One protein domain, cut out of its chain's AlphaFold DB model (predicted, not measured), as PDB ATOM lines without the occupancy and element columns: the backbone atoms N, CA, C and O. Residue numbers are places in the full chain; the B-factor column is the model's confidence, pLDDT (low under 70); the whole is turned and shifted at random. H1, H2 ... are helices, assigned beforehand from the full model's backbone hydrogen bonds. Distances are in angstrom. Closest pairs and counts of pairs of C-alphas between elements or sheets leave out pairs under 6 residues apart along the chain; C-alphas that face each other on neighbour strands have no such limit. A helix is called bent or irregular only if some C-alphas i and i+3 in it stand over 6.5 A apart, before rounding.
ATOM      1  N   SER A  25      80.836  20.260  -7.135       58.72
ATOM      2  CA  SER A  25      80.543  19.835  -8.506       58.72
ATOM      3  C   SER A  25      81.757  19.856  -9.438       58.72
ATOM      4  O   SER A  25      81.907  18.986 -10.295       58.72
ATOM      5  N   LYS A  26      82.686  20.789  -9.234       66.38
ATOM      6  CA  LYS A  26      83.874  20.964 -10.084       66.38
ATOM      7  C   LYS A  26      84.928  19.897  -9.817       66.38
ATOM      8  O   LYS A  26      85.573  19.395 -10.734       66.38
ATOM      9  N   VAL A  27      85.054  19.486  -8.556       71.88
ATOM     10  CA  VAL A  27      85.888  18.345  -8.150       71.88
ATOM     11  C   VAL A  27      85.286  17.029  -8.650       71.88
ATOM     12  O   VAL A  27      86.022  16.113  -9.021       71.88
ATOM     13  N   GLN A  28      83.954  16.932  -8.720       74.81
ATOM     14  CA  GLN A  28      83.285  15.721  -9.199       74.81
ATOM     15  C   GLN A  28      83.604  15.384 -10.661       74.81
ATOM     16  O   GLN A  28      83.755  14.202 -10.961       74.81
ATOM     17  N   LEU A  29      83.771  16.378 -11.545       79.38
ATOM     18  CA  LEU A  29      84.210  16.142 -12.927       79.38
ATOM     19  C   LEU A  29      85.520  15.341 -12.961       79.38
ATOM     20  O   LEU A  29      85.604  14.285 -13.588       79.38
ATOM     21  N   PHE A  30      86.539  15.814 -12.246       82.62
ATOM     22  CA  PHE A  30      87.837  15.143 -12.209       82.62
ATOM     23  C   PHE A  30      87.777  13.800 -11.482       82.62
ATOM     24  O   PHE A  30      88.463  12.857 -11.872       82.62
ATOM     25  N   ASN A  31      86.899  13.671 -10.485       85.50
ATOM     26  CA  ASN A  31      86.632  12.385  -9.851       85.50
ATOM     27  C   ASN A  31      85.996  11.373 -10.808       85.50
ATOM     28  O   ASN A  31      86.241  10.187 -10.629       85.50
ATOM     29  N   ILE A  32      85.236  11.789 -11.830       88.50
ATOM     30  CA  ILE A  32      84.767  10.866 -12.877       88.50
ATOM     31  C   ILE A  32      85.939  10.375 -13.731       88.50
ATOM     32  O   ILE A  32      86.037   9.174 -13.973       88.50
ATOM     33  N   LEU A  33      86.843  11.269 -14.143       88.75
ATOM     34  CA  LEU A  33      88.026  10.898 -14.934       88.75
ATOM     35  C   LEU A  33      88.941   9.924 -14.173       88.75
ATOM     36  O   LEU A  33      89.478   8.979 -14.746       88.75
ATOM     37  N   LEU A  34      89.087  10.125 -12.861       90.94
ATOM     38  CA  LEU A  34      89.912   9.290 -11.982       90.94
ATOM     39  C   LEU A  34      89.203   8.026 -11.478       90.94
ATOM     40  O   LEU A  34      89.858   7.114 -10.965       90.94
ATOM     41  N   LYS A  35      87.881   7.933 -11.653       91.75
ATOM     42  CA  LYS A  35      87.058   6.832 -11.142       91.75
ATOM     43  C   LYS A  35      87.547   5.450 -11.602       91.75
ATOM     44  O   LYS A  35      87.664   4.575 -10.740       91.75
ATOM     45  N   PRO A  36      87.912   5.231 -12.885       93.19
ATOM     46  CA  PRO A  36      88.444   3.943 -13.343       93.19
ATOM     47  C   PRO A  36      89.785   3.557 -12.728       93.19
ATOM     48  O   PRO A  36      90.110   2.377 -12.663       93.19
ATOM     49  N   PHE A  37      90.535   4.530 -12.213       93.12
ATOM     50  CA  PHE A  37      91.783   4.305 -11.489       93.12
ATOM     51  C   PHE A  37      91.558   4.069  -9.987       93.12
ATOM     52  O   PHE A  37      92.507   3.793  -9.257       93.12
ATOM     53  N   GLY A  38      90.310   4.143  -9.508       90.56
ATOM     54  CA  GLY A  38      89.958   3.937  -8.102       90.56
ATOM     55  C   GLY A  38      90.437   5.059  -7.178       90.56
ATOM     56  O   GLY A  38      90.582   4.836  -5.973       90.56
ATOM     57  N   VAL A  39      90.701   6.247  -7.729       89.56
ATOM     58  CA  VAL A  39      91.197   7.414  -6.994       89.56
ATOM     59  C   VAL A  39      90.139   8.513  -6.986       89.56
ATOM     60  O   VAL A  39      89.452   8.732  -7.979       89.56
ATOM     61  N   SER A  40      90.054   9.233  -5.868       85.06
ATOM     62  CA  SER A  40      89.232  10.433  -5.730       85.06
ATOM     63  C   SER A  40      90.082  11.574  -5.187       85.06
ATOM     64  O   SER A  40      90.836  11.402  -4.227       85.06
ATOM     65  N   LEU A  41      89.934  12.753  -5.778       78.69
ATOM     66  CA  LEU A  41      90.434  14.002  -5.230       78.69
ATOM     67  C   LEU A  41      89.545  14.405  -4.050       78.69
ATOM     68  O   LEU A  41      88.316  14.451  -4.157       78.69
ATOM     69  N   LEU A  42      90.180  14.672  -2.910       68.19
ATOM     70  CA  LEU A  42      89.500  15.157  -1.713       68.19
ATOM     71  C   LEU A  42      89.155  16.636  -1.880       68.19
ATOM     72  O   LEU A  42      90.018  17.437  -2.241       68.19
ATOM     73  N   GLN A  43      87.913  16.991  -1.555       61.62
ATOM     74  CA  GLN A  43      87.421  18.363  -1.660       61.62
ATOM     75  C   GLN A  43      88.225  19.329  -0.780       61.62
ATOM     76  O   GLN A  43      88.546  20.423  -1.228       61.62
ATOM     77  N   ASP A  44      88.641  18.892   0.410       56.12
ATOM     78  CA  ASP A  44      89.426  19.707   1.345       56.12
ATOM     79  C   ASP A  44      90.809  20.061   0.779       56.12
ATOM     80  O   ASP A  44      91.240  21.199   0.870       56.12
ATOM     81  N   VAL A  45      91.466  19.128   0.076       58.50
ATOM     82  CA  VAL A  45      92.769  19.374  -0.576       58.50
ATOM     83  C   VAL A  45      92.629  20.385  -1.709       58.50
ATOM     84  O   VAL A  45      93.513  21.211  -1.929       58.50
ATOM     85  N   VAL A  46      91.514  20.309  -2.435       55.59
ATOM     86  CA  VAL A  46      91.202  21.264  -3.494       55.59
ATOM     87  C   VAL A  46      90.825  22.619  -2.901       55.59
ATOM     88  O   VAL A  46      91.220  23.614  -3.479       55.59
ATOM     89  N   SER A  47      90.149  22.670  -1.750       53.56
ATOM     90  CA  SER A  47      89.767  23.897  -1.034       53.56
ATOM     91  C   SER A  47      90.948  24.593  -0.341       53.56
ATOM     92  O   SER A  47      91.045  25.819  -0.353       53.56
ATOM     93  N   ASP A  48      91.887  23.842   0.231       51.69
ATOM     94  CA  ASP A  48      93.110  24.381   0.848       51.69
ATOM     95  C   ASP A  48      94.001  25.063  -0.201       51.69
ATOM     96  O   ASP A  48      94.570  26.134   0.025       51.69
ATOM     97  N   LEU A  49      94.012  24.510  -1.415       51.88
ATOM     98  CA  LEU A  49      94.576  25.126  -2.614       51.88
ATOM     99  C   LEU A  49      94.000  26.530  -2.913       51.88
ATOM    100  O   LEU A  49      94.725  27.371  -3.443       51.88
ATOM    101  N   LEU A  50      92.732  26.791  -2.556       50.34
ATOM    102  CA  LEU A  50      91.985  28.041  -2.817       50.34
ATOM    103  C   LEU A  50      92.179  29.094  -1.728       50.34
ATOM    104  O   LEU A  50      92.136  30.293  -2.000       50.34
ATOM    105  N   SER A  51      92.370  28.652  -0.485       45.34
ATOM    106  CA  SER A  51      92.435  29.533   0.685       45.34
ATOM    107  C   SER A  51      93.856  29.978   1.034       45.34
ATOM    108  O   SER A  51      94.044  30.939   1.789       45.34
ATOM    109  N   THR A  52      94.875  29.318   0.478       48.50
ATOM    110  CA  THR A  52      96.260  29.653   0.794       48.50
ATOM    111  C   THR A  52      96.611  31.019   0.194       48.50
ATOM    112  O   THR A  52      96.759  31.165  -1.013       48.50
ATOM    113  N   SER A  53      96.784  32.042   1.032       46.00
ATOM    114  CA  SER A  53      97.363  33.321   0.599       46.00
ATOM    115  C   SER A  53      98.846  33.126   0.260       46.00
ATOM    116  O   SER A  53      99.656  32.734   1.104       46.00
ATOM    117  N   TRP A  54      99.225  33.335  -0.999       56.28
ATOM    118  CA  TRP A  54     100.590  33.051  -1.443       56.28
ATOM    119  C   TRP A  54     101.521  34.221  -1.142       56.28
ATOM    120  O   TRP A  54     101.208  35.379  -1.423       56.28
ATOM    121  N   LYS A  55     102.713  33.932  -0.608       51.09
ATOM    122  CA  LYS A  55     103.774  34.940  -0.479       51.09
ATOM    123  C   LYS A  55     104.343  35.230  -1.870       51.09
ATOM    124  O   LYS A  55     105.214  34.530  -2.372       51.09
ATOM    125  N   THR A  56     103.821  36.275  -2.502       51.28
ATOM    126  CA  THR A  56     104.046  36.622  -3.915       51.28
ATOM    127  C   THR A  56     105.404  37.247  -4.230       51.28
ATOM    128  O   THR A  56     105.720  37.439  -5.405       51.28
ATOM    129  N   SER A  57     106.237  37.531  -3.222       55.50
ATOM    130  CA  SER A  57     107.472  38.306  -3.400       55.50
ATOM    131  C   SER A  57     108.498  37.652  -4.335       55.50
ATOM    132  O   SER A  57     109.285  38.373  -4.938       55.50
ATOM    133  N   ASN A  58     108.463  36.321  -4.510       56.47
ATOM    134  CA  ASN A  58     109.412  35.582  -5.358       56.47
ATOM    135  C   ASN A  58     108.788  34.961  -6.626       56.47
ATOM    136  O   ASN A  58     109.503  34.336  -7.405       56.47
ATOM    137  N   CYS A  59     107.480  35.126  -6.868       66.81
ATOM    138  CA  CYS A  59     106.750  34.358  -7.894       66.81
ATOM    139  C   CYS A  59     106.052  35.190  -8.976       66.81
ATOM    140  O   CYS A  59     105.212  34.687  -9.723       66.81
ATOM    141  N   THR A  60     106.439  36.456  -9.125       63.66
ATOM    142  CA  THR A  60     105.786  37.430 -10.013       63.66
ATOM    143  C   THR A  60     105.682  36.962 -11.474       63.66
ATOM    144  O   THR A  60     104.663  37.196 -12.117       63.66
ATOM    145  N   ARG A  61     106.690  36.243 -11.998       64.12
ATOM    146  CA  ARG A  61     106.694  35.731 -13.387       64.12
ATOM    147  C   ARG A  61     105.714  34.574 -13.614       64.12
ATOM    148  O   ARG A  61     105.163  34.451 -14.706       64.12
ATOM    149  N   HIS A  62     105.501  33.728 -12.609       67.12
ATOM    150  CA  HIS A  62     104.574  32.597 -12.706       67.12
ATOM    151  C   HIS A  62     103.122  33.019 -12.440       67.12
ATOM    152  O   HIS A  62     102.197  32.400 -12.956       67.12
ATOM    153  N   LEU A  63     102.928  34.133 -11.730       68.56
ATOM    154  CA  LEU A  63     101.617  34.636 -11.335       68.56
ATOM    155  C   LEU A  63     100.757  35.125 -12.509       68.56
ATOM    156  O   LEU A  63      99.565  34.850 -12.538       68.56
ATOM    157  N   GLN A  64     101.345  35.795 -13.506       73.19
ATOM    158  CA  GLN A  64     100.601  36.237 -14.697       73.19
ATOM    159  C   GLN A  64     100.111  35.056 -15.543       73.19
ATOM    160  O   GLN A  64      98.955  35.016 -15.958       73.19
ATOM    161  N   LYS A  65     100.987  34.067 -15.774       75.88
ATOM    162  CA  LYS A  65     100.625  32.829 -16.483       75.88
ATOM    163  C   LYS A  65      99.532  32.081 -15.744       75.88
ATOM    164  O   LYS A  65      98.600  31.567 -16.353       75.88
ATOM    165  N   LEU A  66      99.641  32.069 -14.425       76.81
ATOM    166  CA  LEU A  66      98.633  31.462 -13.607       76.81
ATOM    167  C   LEU A  66      97.285  32.184 -13.701       76.81
ATOM    168  O   LEU A  66      96.274  31.525 -13.875       76.81
ATOM    169  N   GLN A  67      97.247  33.513 -13.614       74.75
ATOM    170  CA  GLN A  67      95.996  34.267 -13.740       74.75
ATOM    171  C   GLN A  67      95.277  33.962 -15.065       74.75
ATOM    172  O   GLN A  67      94.062  33.766 -15.073       74.75
ATOM    173  N   ALA A  68      96.025  33.845 -16.168       77.88
ATOM    174  CA  ALA A  68      95.475  33.425 -17.458       77.88
ATOM    175  C   ALA A  68      94.907  31.992 -17.415       77.88
ATOM    176  O   ALA A  68      93.836  31.715 -17.963       77.88
ATOM    177  N   CYS A  69      95.587  31.085 -16.716       79.75
ATOM    178  CA  CYS A  69      95.098  29.729 -16.498       79.75
ATOM    179  C   CYS A  69      93.873  29.665 -15.589       79.75
ATOM    180  O   CYS A  69      92.957  28.908 -15.888       79.75
ATOM    181  N   ASN A  70      93.790  30.500 -14.554       75.31
ATOM    182  CA  ASN A  70      92.612  30.577 -13.698       75.31
ATOM    183  C   ASN A  70      91.386  31.003 -14.500       75.31
ATOM    184  O   ASN A  70      90.342  30.381 -14.358       75.31
ATOM    185  N   ALA A  71      91.514  31.987 -15.394       74.25
ATOM    186  CA  ALA A  71      90.424  32.367 -16.295       74.25
ATOM    187  C   ALA A  71      90.001  31.206 -17.218       74.25
ATOM    188  O   ALA A  71      88.813  30.968 -17.401       74.25
ATOM    189  N   THR A  72      90.967  30.443 -17.744       76.69
ATOM    190  CA  THR A  72      90.687  29.272 -18.599       76.69
ATOM    191  C   THR A  72      89.958  28.169 -17.821       76.69
ATOM    192  O   THR A  72      88.958  27.637 -18.290       76.69
ATOM    193  N   VAL A  73      90.421  27.848 -16.609       74.50
ATOM    194  CA  VAL A  73      89.802  26.835 -15.738       74.50
ATOM    195  C   VAL A  73      88.447  27.307 -15.202       74.50
ATOM    196  O   VAL A  73      87.559  26.492 -14.996       74.50
ATOM    197  N   LEU A  74      88.243  28.610 -14.994       72.19
ATOM    198  CA  LEU A  74      86.934  29.151 -14.622       72.19
ATOM    199  C   LEU A  74      85.894  28.917 -15.725       72.19
ATOM    200  O   LEU A  74      84.766  28.548 -15.408       72.19
ATOM    201  N   ASN A  75      86.273  29.049 -17.000       72.19
ATOM    202  CA  ASN A  75      85.365  28.796 -18.123       72.19
ATOM    203  C   ASN A  75      84.867  27.344 -18.176       72.19
ATOM    204  O   ASN A  75      83.688  27.143 -18.436       72.19
ATOM    205  N   LEU A  76      85.707  26.364 -17.805       72.50
ATOM    206  CA  LEU A  76      85.308  24.950 -17.682       72.50
ATOM    207  C   LEU A  76      84.078  24.759 -16.773       72.50
ATOM    208  O   LEU A  76      83.335  23.792 -16.918       72.50
ATOM    209  N   PHE A  77      83.870  25.667 -15.816       67.81
ATOM    210  CA  PHE A  77      82.880  25.501 -14.758       67.81
ATOM    211  C   PHE A  77      81.791  26.567 -14.704       67.81
ATOM    212  O   PHE A  77      80.752  26.318 -14.097       67.81
ATOM    213  N   ASN A  78      82.001  27.739 -15.303       64.81
ATOM    214  CA  ASN A  78      81.027  28.834 -15.272       64.81
ATOM    215  C   ASN A  78      79.718  28.484 -15.980       64.81
ATOM    216  O   ASN A  78      78.667  28.999 -15.608       64.81
ATOM    217  N   ASP A  79      79.773  27.563 -16.936       63.59
ATOM    218  CA  ASP A  79      78.606  27.175 -17.707       63.59
ATOM    219  C   ASP A  79      78.050  25.797 -17.298       63.59
ATOM    220  O   ASP A  79      77.368  25.156 -18.103       63.59
ATOM    221  N   THR A  80      78.383  25.298 -16.098       69.06
ATOM    222  CA  THR A  80      77.769  24.075 -15.556       69.06
ATOM    223  C   THR A  80      76.485  24.437 -14.811       69.06
ATOM    224  O   THR A  80      76.494  25.172 -13.828       69.06
ATOM    225  N   THR A  81      75.362  23.922 -15.289       74.19
ATOM    226  CA  THR A  81      74.031  24.094 -14.702       74.19
ATOM    227  C   THR A  81      73.812  23.130 -13.534       74.19
ATOM    228  O   THR A  81      74.366  22.032 -13.505       74.19
ATOM    229  N   SER A  82      72.926  23.473 -12.596       76.62
ATOM    230  CA  SER A  82      72.576  22.592 -11.466       76.62
ATOM    231  C   SER A  82      72.027  21.223 -11.902       76.62
ATOM    232  O   SER A  82      72.231  20.212 -11.222       76.62
ATOM    233  N   SER A  83      71.365  21.157 -13.062       76.19
ATOM    234  CA  SER A  83      70.940  19.893 -13.665       76.19
ATOM    235  C   SER A  83      72.120  19.035 -14.116       76.19
ATOM    236  O   SER A  83      72.106  17.827 -13.890       76.19
ATOM    237  N   GLU A  84      73.164  19.634 -14.694       76.69
ATOM    238  CA  GLU A  84      74.389  18.917 -15.069       76.69
ATOM    239  C   GLU A  84      75.145  18.425 -13.827       76.69
ATOM    240  O   GLU A  84      75.578  17.275 -13.795       76.69
ATOM    241  N   GLU A  85      75.210  19.220 -12.754       76.25
ATOM    242  CA  GLU A  85      75.819  18.793 -11.482       76.25
ATOM    243  C   GLU A  85      75.118  17.566 -10.876       76.25
ATOM    244  O   GLU A  85      75.759  16.630 -10.385       76.25
ATOM    245  N   THR A  86      73.784  17.539 -10.946       80.81
ATOM    246  CA  THR A  86      72.979  16.408 -10.465       80.81
ATOM    247  C   THR A  86      73.236  15.156 -11.304       80.81
ATOM    248  O   THR A  86      73.355  14.055 -10.760       80.81
ATOM    249  N   LEU A  87      73.379  15.312 -12.622       81.44
ATOM    250  CA  LEU A  87      73.694  14.214 -13.536       81.44
ATOM    251  C   LEU A  87      75.087  13.630 -13.276       81.44
ATOM    252  O   LEU A  87      75.235  12.411 -13.233       81.44
ATOM    253  N   VAL A  88      76.088  14.478 -13.041       79.00
ATOM    254  CA  VAL A  88      77.460  14.086 -12.672       79.00
ATOM    255  C   VAL A  88      77.472  13.327 -11.341       79.00
ATOM    256  O   VAL A  88      78.091  12.262 -11.228       79.00
ATOM    257  N   THR A  89      76.733  13.822 -10.343       81.69
ATOM    258  CA  THR A  89      76.584  13.144  -9.047       81.69
ATOM    259  C   THR A  89      75.927  11.772  -9.220       81.69
ATOM    260  O   THR A  89      76.435  10.774  -8.704       81.69
ATOM    261  N   SER A  90      74.835  11.707  -9.987       86.06
ATOM    262  CA  SER A  90      74.109  10.468 -10.281       86.06
ATOM    263  C   SER A  90      74.995   9.453 -11.007       86.06
ATOM    264  O   SER A  90      75.093   8.306 -10.579       86.06
ATOM    265  N   LEU A  91      75.749   9.889 -12.023       88.19
ATOM    266  CA  LEU A  91      76.698   9.050 -12.758       88.19
ATOM    267  C   LEU A  91      77.744   8.427 -11.822       88.19
ATOM    268  O   LEU A  91      78.024   7.228 -11.890       88.19
ATOM    269  N   SER A  92      78.290   9.229 -10.904       84.44
ATOM    270  CA  SER A  92      79.229   8.748  -9.892       84.44
ATOM    271  C   SER A  92      78.585   7.692  -8.982       84.44
ATOM    272  O   SER A  92      79.218   6.681  -8.677       84.44
ATOM    273  N   GLN A  93      77.333   7.878  -8.570       88.12
ATOM    274  CA  GLN A  93      76.625   6.922  -7.713       88.12
ATOM    275  C   GLN A  93      76.265   5.625  -8.451       88.12
ATOM    276  O   GLN A  93      76.484   4.542  -7.912       88.12
ATOM    277  N   SER A  94      75.775   5.717  -9.692       90.12
ATOM    278  CA  SER A  94      75.405   4.555 -10.509       90.12
ATOM    279  C   SER A  94      76.607   3.673 -10.857       90.12
ATOM    280  O   SER A  94      76.477   2.453 -10.910       90.12
ATOM    281  N   CYS A  95      77.787   4.268 -11.045       91.25
ATOM    282  CA  CYS A  95      79.028   3.555 -11.351       91.25
ATOM    283  C   CYS A  95      79.984   3.538 -10.151       91.25
ATOM    284  O   CYS A  95      81.143   3.952 -10.243       91.25
ATOM    285  N   SER A  96      79.496   3.062  -9.002       89.00
ATOM    286  CA  SER A  96      80.214   3.092  -7.719       89.00
ATOM    287  C   SER A  96      81.541   2.323  -7.726       89.00
ATOM    288  O   SER A  96      82.520   2.811  -7.168       89.00
ATOM    289  N   SER A  97      81.613   1.181  -8.418       90.19
ATOM    290  CA  SER A  97      82.839   0.375  -8.561       90.19
ATOM    291  C   SER A  97      83.899   1.008  -9.468       90.19
ATOM    292  O   SER A  97      85.017   0.504  -9.557       90.19
ATOM    293  N   GLY A  98      83.558   2.099 -10.160       90.38
ATOM    294  CA  GLY A  98      84.448   2.805 -11.077       90.38
ATOM    295  C   GLY A  98      84.701   2.106 -12.407       90.38
ATOM    296  O   GLY A  98      85.577   2.517 -13.153       90.38
ATOM    297  N   ARG A  99      83.920   1.076 -12.734       92.75
ATOM    298  CA  ARG A  99      83.983   0.387 -14.026       92.75
ATOM    299  C   ARG A  99      83.826   1.352 -15.199       92.75
ATOM    300  O   ARG A  99      82.818   2.059 -15.288       92.75
ATOM    301  N   PHE A 100      84.790   1.341 -16.118       90.81
ATOM    302  CA  PHE A 100      84.759   2.205 -17.299       90.81
ATOM    303  C   PHE A 100      83.555   1.891 -18.187       90.81
ATOM    304  O   PHE A 100      82.870   2.804 -18.642       90.81
ATOM    305  N   ARG A 101      83.208   0.607 -18.332       91.31
ATOM    306  CA  ARG A 101      82.058   0.183 -19.136       91.31
ATOM    307  C   ARG A 101      80.730   0.683 -18.571       91.31
ATOM    308  O   ARG A 101      79.830   1.023 -19.333       91.31
ATOM    309  N   CYS A 102      80.611   0.787 -17.244       92.50
ATOM    310  CA  CYS A 102      79.441   1.406 -16.621       92.50
ATOM    311  C   CYS A 102      79.319   2.879 -17.033       92.50
ATOM    312  O   CYS A 102      78.244   3.312 -17.443       92.50
ATOM    313  N   LEU A 103      80.425   3.634 -16.992       91.81
ATOM    314  CA  LEU A 103      80.436   5.035 -17.420       91.81
ATOM    315  C   LEU A 103      80.053   5.160 -18.902       91.81
ATOM    316  O   LEU A 103      79.173   5.953 -19.226       91.81
ATOM    317  N   GLN A 104      80.630   4.331 -19.780       91.69
ATOM    318  CA  GLN A 104      80.278   4.287 -21.207       91.69
ATOM    319  C   GLN A 104      78.782   4.034 -21.422       91.69
ATOM    320  O   GLN A 104      78.127   4.747 -22.179       91.69
ATOM    321  N   GLN A 105      78.203   3.051 -20.728       90.56
ATOM    322  CA  GLN A 105      76.779   2.733 -20.844       90.56
ATOM    323  C   GLN A 105      75.881   3.886 -20.384       90.56
ATOM    324  O   GLN A 105      74.890   4.185 -21.044       90.56
ATOM    325  N   GLN A 106      76.211   4.545 -19.272       91.19
ATOM    326  CA  GLN A 106      75.412   5.665 -18.767       91.19
ATOM    327  C   GLN A 106      75.518   6.900 -19.670       91.19
ATOM    328  O   GLN A 106      74.509   7.540 -19.969       91.19
ATOM    329  N   VAL A 107      76.724   7.214 -20.149       90.94
ATOM    330  CA  VAL A 107      76.959   8.366 -21.028       90.94
ATOM    331  C   VAL A 107      76.346   8.129 -22.405       90.94
ATOM    332  O   VAL A 107      75.601   8.976 -22.884       90.94
ATOM    333  N   SER A 108      76.571   6.971 -23.028       85.94
ATOM    334  CA  SER A 108      76.027   6.664 -24.363       85.94
ATOM    335  C   SER A 108      74.492   6.692 -24.425       85.94
ATOM    336  O   SER A 108      73.942   7.065 -25.462       85.94
ATOM    337  N   LYS A 109      73.799   6.368 -23.322       86.56
ATOM    338  CA  LYS A 109      72.327   6.383 -23.217       86.56
ATOM    339  C   LYS A 109      71.719   7.774 -22.996       86.56
ATOM    340  O   LYS A 109      70.518   7.936 -23.188       86.56
ATOM    341  N   SER A 110      72.509   8.775 -22.604       87.75
ATOM    342  CA  SER A 110      72.013  10.112 -22.254       87.75
ATOM    343  C   SER A 110      72.578  11.179 -23.188       87.75
ATOM    344  O   SER A 110      73.752  11.539 -23.120       87.75
ATOM    345  N   THR A 111      71.722  11.742 -24.042       87.62
ATOM    346  CA  THR A 111      72.087  12.856 -24.936       87.62
ATOM    347  C   THR A 111      72.582  14.078 -24.162       87.62
ATOM    348  O   THR A 111      73.516  14.740 -24.610       87.62
ATOM    349  N   ILE A 112      72.023  14.328 -22.974       87.12
ATOM    350  CA  ILE A 112      72.429  15.425 -22.089       87.12
ATOM    351  C   ILE A 112      73.850  15.190 -21.564       87.12
ATOM    352  O   ILE A 112      74.693  16.077 -21.677       87.12
ATOM    353  N   LEU A 113      74.154  13.984 -21.058       88.12
ATOM    354  CA  LEU A 113      75.511  13.655 -20.600       88.12
ATOM    355  C   LEU A 113      76.520  13.743 -21.746       88.12
ATOM    356  O   LEU A 113      77.606  14.282 -21.555       88.12
ATOM    357  N   ARG A 114      76.166  13.262 -22.945       89.38
ATOM    358  CA  ARG A 114      77.037  13.380 -24.125       89.38
ATOM    359  C   ARG A 114      77.328  14.834 -24.479       89.38
ATOM    360  O   ARG A 114      78.489  15.172 -24.686       89.38
ATOM    361  N   GLY A 115      76.300  15.685 -24.518       87.81
ATOM    362  CA  GLY A 115      76.460  17.118 -24.776       87.81
ATOM    363  C   GLY A 115      77.369  17.795 -23.748       87.81
ATOM    364  O   GLY A 115      78.276  18.540 -24.118       87.81
ATOM    365  N   TRP A 116      77.195  17.461 -22.470       86.56
ATOM    366  CA  TRP A 116      78.034  17.984 -21.395       86.56
ATOM    367  C   TRP A 116      79.494  17.525 -21.506       86.56
ATOM    368  O   TRP A 116      80.404  18.351 -21.481       86.56
ATOM    369  N   PHE A 117      79.743  16.228 -21.716       88.75
ATOM    370  CA  PHE A 117      81.104  15.714 -21.902       88.75
ATOM    371  C   PHE A 117      81.785  16.293 -23.150       88.75
ATOM    372  O   PHE A 117      82.991  16.520 -23.127       88.75
ATOM    373  N   GLN A 118      81.032  16.587 -24.215       89.19
ATOM    374  CA  GLN A 118      81.571  17.241 -25.409       89.19
ATOM    375  C   GLN A 118      82.057  18.665 -25.110       89.19
ATOM    376  O   GLN A 118      83.121  19.065 -25.577       89.19
ATOM    377  N   LYS A 119      81.308  19.419 -24.303       86.06
ATOM    378  CA  LYS A 119      81.709  20.752 -23.839       86.06
ATOM    379  C   LYS A 119      82.946  20.687 -22.945       86.06
ATOM    380  O   LYS A 119      83.943  21.344 -23.225       86.06
ATOM    381  N   VAL A 120      82.916  19.802 -21.948       85.69
ATOM    382  CA  VAL A 120      84.049  19.533 -21.051       85.69
ATOM    383  C   VAL A 120      85.304  19.162 -21.835       85.69
ATOM    384  O   VAL A 120      86.388  19.619 -21.487       85.69
ATOM    385  N   LYS A 121      85.177  18.369 -22.906       88.38
ATOM    386  CA  LYS A 121      86.298  18.021 -23.786       88.38
ATOM    387  C   LYS A 121      86.957  19.266 -24.372       88.38
ATOM    388  O   LYS A 121      88.170  19.398 -24.270       88.38
ATOM    389  N   VAL A 122      86.177  20.182 -24.949       87.81
ATOM    390  CA  VAL A 122      86.694  21.423 -25.557       87.81
ATOM    391  C   VAL A 122      87.428  22.279 -24.524       87.81
ATOM    392  O   VAL A 122      88.548  22.733 -24.771       87.81
ATOM    393  N   ASP A 123      86.835  22.449 -23.345       85.62
ATOM    394  CA  ASP A 123      87.411  23.275 -22.287       85.62
ATOM    395  C   ASP A 123      88.674  22.637 -21.686       85.62
ATOM    396  O   ASP A 123      89.698  23.307 -21.536       85.62
ATOM    397  N   LEU A 124      88.654  21.329 -21.404       87.94
ATOM    398  CA  LEU A 124      89.832  20.595 -20.931       87.94
ATOM    399  C   LEU A 124      90.950  20.590 -21.970       87.94
ATOM    400  O   LEU A 124      92.111  20.780 -21.611       87.94
ATOM    401  N   HIS A 125      90.617  20.453 -23.251       90.50
ATOM    402  CA  HIS A 125      91.588  20.554 -24.330       90.50
ATOM    403  C   HIS A 125      92.289  21.920 -24.311       90.50
ATOM    404  O   HIS A 125      93.514  21.999 -24.438       90.50
ATOM    405  N   GLN A 126      91.547  23.006 -24.074       88.69
ATOM    406  CA  GLN A 126      92.121  24.345 -23.944       88.69
ATOM    407  C   GLN A 126      92.980  24.502 -22.674       88.69
ATOM    408  O   GLN A 126      94.044  25.125 -22.729       88.69
ATOM    409  N   VAL A 127      92.567  23.909 -21.547       88.00
ATOM    410  CA  VAL A 127      93.356  23.848 -20.301       88.00
ATOM    411  C   VAL A 127      94.689  23.123 -20.529       88.00
ATOM    412  O   VAL A 127      95.739  23.621 -20.106       88.00
ATOM    413  N   CYS A 128      94.667  21.993 -21.241       90.75
ATOM    414  CA  CYS A 128      95.855  21.224 -21.602       90.75
ATOM    415  C   CYS A 128      96.762  21.985 -22.570       90.75
ATOM    416  O   CYS A 128      97.959  22.127 -22.317       90.75
ATOM    417  N   ARG A 129      96.186  22.584 -23.618       90.75
ATOM    418  CA  ARG A 129      96.909  23.414 -24.592       90.75
ATOM    419  C   ARG A 129      97.632  24.589 -23.938       90.75
ATOM    420  O   ARG A 129      98.762  24.900 -24.308       90.75
ATOM    421  N   ASN A 130      97.008  25.211 -22.941       88.81
ATOM    422  CA  ASN A 130      97.600  26.306 -22.173       88.81
ATOM    423  C   ASN A 130      98.576  25.830 -21.076       88.81
ATOM    424  O   ASN A 130      99.165  26.666 -20.391       88.81
ATOM    425  N   GLN A 131      98.783  24.516 -20.922       89.62
ATOM    426  CA  GLN A 131      99.657  23.890 -19.920       89.62
ATOM    427  C   GLN A 131      99.310  24.296 -18.482       89.62
ATOM    428  O   GLN A 131     100.192  24.499 -17.640       89.62
ATOM    429  N   CYS A 132      98.020  24.449 -18.187       85.81
ATOM    430  CA  CYS A 132      97.602  25.060 -16.933       85.81
ATOM    431  C   CYS A 132      97.922  24.221 -15.696       85.81
ATOM    432  O   CYS A 132      98.336  24.790 -14.684       85.81
ATOM    433  N   TRP A 133      97.838  22.892 -15.766       86.38
ATOM    434  CA  TRP A 133      98.217  22.023 -14.644       86.38
ATOM    435  C   TRP A 133      99.715  22.064 -14.356       86.38
ATOM    436  O   TRP A 133     100.114  22.246 -13.208       86.38
ATOM    437  N   LYS A 134     100.547  22.037 -15.398       86.06
ATOM    438  CA  LYS A 134     101.992  22.234 -15.278       86.06
ATOM    439  C   LYS A 134     102.370  23.590 -14.680       86.06
ATOM    440  O   LYS A 134     103.196  23.643 -13.775       86.06
ATOM    441  N   ILE A 135     101.753  24.683 -15.139       83.50
ATOM    442  CA  ILE A 135     101.977  26.024 -14.565       83.50
ATOM    443  C   ILE A 135     101.608  26.032 -13.079       83.50
ATOM    444  O   ILE A 135     102.329  26.609 -12.269       83.50
ATOM    445  N   SER A 136     100.513  25.365 -12.721       79.50
ATOM    446  CA  SER A 136     100.037  25.260 -11.342       79.50
ATOM    447  C   SER A 136     100.998  24.493 -10.444       79.50
ATOM    448  O   SER A 136     101.323  24.938  -9.346       79.50
ATOM    449  N   LEU A 137     101.520  23.382 -10.953       79.88
ATOM    450  CA  LEU A 137     102.536  22.584 -10.287       79.88
ATOM    451  C   LEU A 137     103.850  23.354 -10.103       79.88
ATOM    452  O   LEU A 137     104.464  23.282  -9.041       79.88
ATOM    453  N   ASP A 138     104.290  24.097 -11.121       79.62
ATOM    454  CA  ASP A 138     105.498  24.924 -11.039       79.62
ATOM    455  C   ASP A 138     105.339  26.030  -9.991       79.62
ATOM    456  O   ASP A 138     106.275  26.328  -9.249       79.62
ATOM    457  N   VAL A 139     104.156  26.637  -9.911       76.19
ATOM    458  CA  VAL A 139     103.841  27.623  -8.878       76.19
ATOM    459  C   VAL A 139     103.848  26.978  -7.497       76.19
ATOM    460  O   VAL A 139     104.498  27.501  -6.600       76.19
ATOM    461  N   GLU A 140     103.187  25.837  -7.311       74.94
ATOM    462  CA  GLU A 140     103.171  25.145  -6.020       74.94
ATOM    463  C   GLU A 140     104.593  24.852  -5.526       74.94
ATOM    464  O   GLU A 140     104.974  25.315  -4.450       74.94
ATOM    465  N   LYS A 141     105.417  24.209  -6.361       76.25
ATOM    466  CA  LYS A 141     106.784  23.799  -6.003       76.25
ATOM    467  C   LYS A 141     107.702  24.967  -5.653       76.25
ATOM    468  O   LYS A 141     108.573  24.829  -4.797       76.25
ATOM    469  N   ASN A 142     107.554  26.097  -6.342       73.81
ATOM    470  CA  ASN A 142     108.474  27.228  -6.209       73.81
ATOM    471  C   ASN A 142     107.969  28.315  -5.250       73.81
ATOM    472  O   ASN A 142     108.767  29.112  -4.755       73.81
ATOM    473  N   CYS A 143     106.662  28.364  -4.984       70.81
ATOM    474  CA  CYS A 143     106.026  29.467  -4.264       70.81
ATOM    475  C   CYS A 143     105.418  29.049  -2.920       70.81
ATOM    476  O   CYS A 143     105.278  29.900  -2.038       70.81
ATOM    477  N   ILE A 144     105.083  27.769  -2.723       64.12
ATOM    478  CA  ILE A 144     104.425  27.274  -1.507       64.12
ATOM    479  C   ILE A 144     105.445  26.494  -0.662       64.12
ATOM    480  O   ILE A 144     106.053  25.532  -1.106       64.12
ATOM    481  N   HIS A 145     105.673  26.933   0.582       54.19
ATOM    482  CA  HIS A 145     106.697  26.365   1.482       54.19
ATOM    483  C   HIS A 145     106.175  25.251   2.424       54.19
ATOM    484  O   HIS A 145     106.916  24.787   3.295       54.19
ATOM    485  N   SER A 146     104.916  24.814   2.294       54.34
ATOM    486  CA  SER A 146     104.301  23.821   3.196       54.34
ATOM    487  C   SER A 146     104.645  22.385   2.777       54.34
ATOM    488  O   SER A 146     104.085  21.848   1.827       54.34
ATOM    489  N   LYS A 147     105.571  21.726   3.494       54.38
ATOM    490  CA  LYS A 147     106.082  20.378   3.150       54.38
ATOM    491  C   LYS A 147     105.034  19.253   3.191       54.38
ATOM    492  O   LYS A 147     105.222  18.243   2.514       54.38
ATOM    493  N   THR A 148     103.978  19.377   3.994       51.16
ATOM    494  CA  THR A 148     103.027  18.273   4.249       51.16
ATOM    495  C   THR A 148     101.800  18.339   3.332       51.16
ATOM    496  O   THR A 148     101.358  17.305   2.836       51.16
ATOM    497  N   GLU A 149     101.304  19.541   3.032       57.03
ATOM    498  CA  GLU A 149     100.228  19.774   2.050       57.03
ATOM    499  C   GLU A 149     100.737  19.638   0.607       57.03
ATOM    500  O   GLU A 149     100.011  19.157  -0.264       57.03
ATOM    501  N   SER A 150     102.025  19.928   0.378       63.59
ATOM    502  CA  SER A 150     102.679  19.845  -0.935       63.59
ATOM    503  C   SER A 150     102.553  18.476  -1.613       63.59
ATOM    504  O   SER A 150     102.383  18.396  -2.826       63.59
ATOM    505  N   LYS A 151     102.555  17.359  -0.866       74.62
ATOM    506  CA  LYS A 151     102.440  16.027  -1.494       74.62
ATOM    507  C   LYS A 151     101.064  15.767  -2.104       74.62
ATOM    508  O   LYS A 151     100.993  15.230  -3.204       74.62
ATOM    509  N   LYS A 152      99.983  16.120  -1.399       73.69
ATOM    510  CA  LYS A 152      98.613  15.897  -1.890       73.69
ATOM    511  C   LYS A 152      98.294  16.845  -3.042       73.69
ATOM    512  O   LYS A 152      97.766  16.411  -4.058       73.69
ATOM    513  N   VAL A 153      98.682  18.110  -2.902       73.88
ATOM    514  CA  VAL A 153      98.519  19.124  -3.948       73.88
ATOM    515  C   VAL A 153      99.355  18.782  -5.183       73.88
ATOM    516  O   VAL A 153      98.851  18.812  -6.304       73.88
ATOM    517  N   GLY A 154     100.608  18.374  -4.978       78.62
ATOM    518  CA  GLY A 154     101.491  17.915  -6.043       78.62
ATOM    519  C   GLY A 154     100.923  16.708  -6.788       78.62
ATOM    520  O   GLY A 154     100.954  16.702  -8.015       78.62
ATOM    521  N   PHE A 155     100.349  15.728  -6.077       85.19
ATOM    522  CA  PHE A 155      99.651  14.610  -6.715       85.19
ATOM    523  C   PHE A 155      98.481  15.093  -7.575       85.19
ATOM    524  O   PHE A 155      98.390  14.693  -8.731       85.19
ATOM    525  N   THR A 156      97.622  15.974  -7.048       84.25
ATOM    526  CA  THR A 156      96.473  16.517  -7.787       84.25
ATOM    527  C   THR A 156      96.907  17.176  -9.094       84.25
ATOM    528  O   THR A 156      96.384  16.840 -10.150       84.25
ATOM    529  N   PHE A 157      97.886  18.081  -9.068       84.69
ATOM    530  CA  PHE A 157      98.313  18.737 -10.302       84.69
ATOM    531  C   PHE A 157      99.059  17.804 -11.250       84.69
ATOM    532  O   PHE A 157      98.847  17.903 -12.453       84.69
ATOM    533  N   GLU A 158      99.893  16.889 -10.750       89.06
ATOM    534  CA  GLU A 158     100.587  15.943 -11.625       89.06
ATOM    535  C   GLU A 158      99.633  14.931 -12.264       89.06
ATOM    536  O   GLU A 158      99.805  14.606 -13.435       89.06
ATOM    537  N   VAL A 159      98.599  14.464 -11.554       89.94
ATOM    538  CA  VAL A 159      97.629  13.528 -12.138       89.94
ATOM    539  C   VAL A 159      96.710  14.226 -13.144       89.94
ATOM    540  O   VAL A 159      96.360  13.634 -14.159       89.94
ATOM    541  N   LEU A 160      96.370  15.499 -12.924       88.81
ATOM    542  CA  LEU A 160      95.650  16.306 -13.912       88.81
ATOM    543  C   LEU A 160      96.526  16.641 -15.130       88.81
ATOM    544  O   LEU A 160      96.043  16.605 -16.258       88.81
ATOM    545  N   ASP A 161      97.819  16.908 -14.933       90.31
ATOM    546  CA  ASP A 161      98.784  17.100 -16.024       90.31
ATOM    547  C   ASP A 161      98.996  15.809 -16.831       90.31
ATOM    548  O   ASP A 161      99.116  15.862 -18.052       90.31
ATOM    549  N   ALA A 162      98.943  14.638 -16.186       90.81
ATOM    550  CA  ALA A 162      98.978  13.341 -16.864       90.81
ATOM    551  C   ALA A 162      97.805  13.154 -17.842       90.81
ATOM    552  O   ALA A 162      97.978  12.559 -18.903       90.81
ATOM    553  N   PHE A 163      96.630  13.708 -17.538       89.88
ATOM    554  CA  PHE A 163      95.503  13.742 -18.476       89.88
ATOM    555  C   PHE A 163      95.729  14.691 -19.668       89.88
ATOM    556  O   PHE A 163      95.102  14.521 -20.712       89.88
ATOM    557  N   CYS A 164      96.659  15.637 -19.547       91.81
ATOM    558  CA  CYS A 164      97.132  16.492 -20.636       91.81
ATOM    559  C   CYS A 164      98.366  15.926 -21.354       91.81
ATOM    560  O   CYS A 164      99.015  16.640 -22.119       91.81
ATOM    561  N   TYR A 165      98.715  14.658 -21.123       90.25
ATOM    562  CA  TYR A 165      99.729  13.984 -21.920       90.25
ATOM    563  C   TYR A 165      99.233  13.818 -23.361       90.25
ATOM    564  O   TYR A 165      98.087  13.430 -23.589       90.25
ATOM    565  N   GLU A 166     100.104  14.126 -24.317       87.81
ATOM    566  CA  GLU A 166      99.876  13.939 -25.748       87.81
ATOM    567  C   GLU A 166     100.438  12.564 -26.147       87.81
ATOM    568  O   GLU A 166     101.660  12.423 -26.299       87.81
ATOM    569  N   PRO A 167      99.602  11.514 -26.268       77.88
ATOM    570  CA  PRO A 167     100.043  10.272 -26.883       77.88
ATOM    571  C   PRO A 167     100.398  10.534 -28.352       77.88
ATOM    572  O   PRO A 167      99.978  11.529 -28.943       77.88
ATOM    573  N   LYS A 168     101.215   9.658 -28.949       68.56
ATOM    574  CA  LYS A 168     101.698   9.846 -30.327       68.56
ATOM    575  C   LYS A 168     100.522  10.171 -31.265       68.56
ATOM    576  O   LYS A 168      99.548   9.418 -31.256       68.56
ATOM    577  N   PRO A 169     100.611  11.240 -32.077       58.25
ATOM    578  CA  PRO A 169      99.480  11.698 -32.871       58.25
ATOM    579  C   PRO A 169      99.039  10.614 -33.857       58.25
ATOM    580  O   PRO A 169      99.853  10.088 -34.619       58.25
ATOM    581  N   LEU A 170      97.741  10.294 -33.849       54.78
ATOM    582  CA  LEU A 170      97.118   9.388 -34.825       54.78
ATOM    583  C   LEU A 170      97.037  10.033 -36.216       54.78
ATOM    584  O   LEU A 170      97.040   9.334 -37.227       54.78
ATOM    585  N   THR A 171      96.997  11.367 -36.269       56.28
ATOM    586  CA  THR A 171      96.929  12.158 -37.498       56.28
ATOM    587  C   THR A 171      97.942  13.308 -37.455       56.28
ATOM    588  O   THR A 171      98.018  14.038 -36.463       56.28
ATOM    589  N   PRO A 172      98.744  13.514 -38.517       56.50
ATOM    590  CA  PRO A 172      99.658  14.650 -38.586       56.50
ATOM    591  C   PRO A 172      98.882  15.973 -38.501       56.50
ATOM    592  O   PRO A 172      98.019  16.238 -39.333       56.50
ATOM    593  N   GLY A 173      99.200  16.811 -37.510       65.00
ATOM    594  CA  GLY A 173      98.650  18.167 -37.379       65.00
ATOM    595  C   GLY A 173      97.512  18.338 -36.366       65.00
ATOM    596  O   GLY A 173      97.175  19.480 -36.059       65.00
ATOM    597  N   HIS A 174      96.973  17.255 -35.795       73.06
ATOM    598  CA  HIS A 174      96.049  17.332 -34.661       73.06
ATOM    599  C   HIS A 174      96.748  16.935 -33.362       73.06
ATOM    600  O   HIS A 174      97.267  15.829 -33.233       73.06
ATOM    601  N   VAL A 175      96.738  17.854 -32.396       81.31
ATOM    602  CA  VAL A 175      97.115  17.562 -31.011       81.31
ATOM    603  C   VAL A 175      95.900  16.934 -30.339       81.31
ATOM    604  O   VAL A 175      94.794  17.458 -30.464       81.31
ATOM    605  N   SER A 176      96.087  15.820 -29.643       86.88
ATOM    606  CA  SER A 176      95.052  15.185 -28.824       86.88
ATOM    607  C   SER A 176      95.660  14.786 -27.494       86.88
ATOM    608  O   SER A 176      96.793  14.316 -27.441       86.88
ATOM    609  N   TYR A 177      94.911  14.988 -26.420       90.88
ATOM    610  CA  TYR A 177      95.351  14.678 -25.067       90.88
ATOM    611  C   TYR A 177      94.639  13.445 -24.530       90.88
ATOM    612  O   TYR A 177      93.572  13.070 -25.009       90.88
ATOM    613  N   CYS A 178      95.175  12.841 -23.477       90.69
ATOM    614  CA  CYS A 178      94.533  11.721 -22.795       90.69
ATOM    615  C   CYS A 178      93.084  11.990 -22.359       90.69
ATOM    616  O   CYS A 178      92.266  11.070 -22.369       90.69
ATOM    617  N   THR A 179      92.731  13.237 -22.027       89.44
ATOM    618  CA  THR A 179      91.330  13.638 -21.809       89.44
ATOM    619  C   THR A 179      90.449  13.419 -23.033       89.44
ATOM    620  O   THR A 179      89.310  12.985 -22.881       89.44
ATOM    621  N   ASP A 180      90.957  13.708 -24.232       90.25
ATOM    622  CA  ASP A 180      90.206  13.572 -25.479       90.25
ATOM    623  C   ASP A 180      89.873  12.101 -25.730       90.25
ATOM    624  O   ASP A 180      88.708  11.770 -25.937       90.25
ATOM    625  N   TYR A 181      90.870  11.223 -25.588       89.38
ATOM    626  CA  TYR A 181      90.713   9.771 -25.701       89.38
ATOM    627  C   TYR A 181      89.767   9.193 -24.648       89.38
ATOM    628  O   TYR A 181      88.902   8.379 -24.968       89.38
ATOM    629  N   PHE A 182      89.880   9.647 -23.393       90.69
ATOM    630  CA  PHE A 182      88.964   9.229 -22.331       90.69
ATOM    631  C   PHE A 182      87.515   9.547 -22.703       90.69
ATOM    632  O   PHE A 182      86.647   8.676 -22.642       90.69
ATOM    633  N   ILE A 183      87.254  10.798 -23.096       90.62
ATOM    634  CA  ILE A 183      85.904  11.280 -23.394       90.62
ATOM    635  C   ILE A 183      85.355  10.633 -24.671       90.62
ATOM    636  O   ILE A 183      84.194  10.234 -24.696       90.62
ATOM    637  N   GLU A 184      86.174  10.455 -25.708       89.56
ATOM    638  CA  GLU A 184      85.781   9.706 -26.908       89.56
ATOM    639  C   GLU A 184      85.435   8.249 -26.582       89.56
ATOM    640  O   GLU A 184      84.412   7.732 -27.041       89.56
ATOM    641  N   GLY A 185      86.218   7.613 -25.708       89.25
ATOM    642  CA  GLY A 185      85.928   6.281 -25.191       89.25
ATOM    643  C   GLY A 185      84.559   6.202 -24.507       89.25
ATOM    644  O   GLY A 185      83.831   5.233 -24.728       89.25
ATOM    645  N   LEU A 186      84.149   7.235 -23.756       90.62
ATOM    646  CA  LEU A 186      82.819   7.307 -23.124       90.62
ATOM    647  C   LEU A 186      81.656   7.349 -24.124       90.62
ATOM    648  O   LEU A 186      80.541   6.955 -23.780       90.62
ATOM    649  N   PHE A 187      81.884   7.827 -25.348       90.25
ATOM    650  CA  PHE A 187      80.846   7.910 -26.380       90.25
ATOM    651  C   PHE A 187      80.656   6.611 -27.161       90.25
ATOM    652  O   PHE A 187      79.680   6.489 -27.907       90.25
ATOM    653  N   THR A 188      81.556   5.646 -26.985       87.25
ATOM    654  CA  THR A 188      81.491   4.358 -27.671       87.25
ATOM    655  C   THR A 188      80.324   3.536 -27.124       87.25
ATOM    656  O   THR A 188      80.199   3.333 -25.916       87.25
ATOM    657  N   GLN A 189      79.449   3.061 -28.014       80.38
ATOM    658  CA  GLN A 189      78.353   2.178 -27.621       80.38
ATOM    659  C   GLN A 189      78.900   0.810 -27.223       80.38
ATOM    660  O   GLN A 189      79.672   0.200 -27.960       80.38
ATOM    661  N   VAL A 190      78.440   0.309 -26.081       79.50
ATOM    662  CA  VAL A 190      78.790  -1.025 -25.599       79.50
ATOM    663  C   VAL A 190      77.539  -1.890 -25.607       79.50
ATOM    664  O   VAL A 190      76.481  -1.456 -25.151       79.50
ATOM    665  N   LYS A 191      77.656  -3.111 -26.134       75.06
ATOM    666  CA  LYS A 191      76.573  -4.100 -26.104       75.06
ATOM    667  C   LYS A 191      76.311  -4.550 -24.665       75.06
ATOM    668  O   LYS A 191      77.208  -4.498 -23.819       75.06
ATOM    669  N   ASP A 192      75.086  -4.995 -24.393       64.31
ATOM    670  CA  ASP A 192      74.732  -5.607 -23.111       64.31
ATOM    671  C   ASP A 192      75.451  -6.961 -22.988       64.31
ATOM    672  O   ASP A 192      74.974  -8.002 -23.432       64.31
TER     673      ASP A 192
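This is residues 25 to 192 of the 369 residues of the protein "uncharacterized protein LOC116300479" of Actinia tenebrosa (UniProt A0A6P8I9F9). Two long helices, H3 and H6, run opposite ways and overlap along part of their lengths, with the H7-H8 hairpin and H2 towards one end of the body and H4 and H5 at the other. H9 lies beside H6, H1 lies near the middle, and the loop around residues 168 to 173 sticks out. The printed part has 168 residues with nine helices, H1 to H9 in chain order, and no named strand: all helix. It is compact, with a radius of gyration of the C-alphas of 16.8 A and spans of 57 by 39 by 27 A.

H1, residues 25 to 37, begins at C-alpha 25 (80.543, 19.835, -8.506) and is irregular, C-alphas 33 and 36 being 7.1 A apart. H2 is residues 43 to 51, H3 60 to 78 (26.7 A), H4 82 to 94, H5 100 to 109, H6 111 to 129 (27.0 A), H7 132 to 143 and H8 149 to 163 (21.9 A). H9, residues 178 to 187, ends at C-alpha 187 (80.846, 7.910, -26.380).

The hub H6 touches H3 with residues 120 to 127 alone, closest C-alphas Asp 123 and Leu 76, 5.3 A, at a shallow tilt of 9 degrees, opposite ways. H6 touches H9 (Lys 121 and Asp 180, 6.2 A). H5 touches H9 (Gln 104 and Leu 186, 4.4 A). H4 touches H1 (Glu 85 and Ser 25, 5.7 A). H7 and H8 form a hairpin (Trp 133 and Asp 161, 5.1 A). H8 touches H2 with residues 149 to 153 alone (Val 153 and Val 45, 6.7 A). H3 and H8 are apart. Every O i to N i+4 pair is within hydrogen-bond range in H4 to H9, against 6 of 9 in H1, 4 of 5 in H2 and 11 of 15 in H3.

The farthest C-alphas, Ser 57 and Asp 192, are 58.2 A apart. The printed part has no cut; the link from H8 to H9 is long. Mean pLDDT of the printed part is 78.0, with residues 42 to 63 among those under 70.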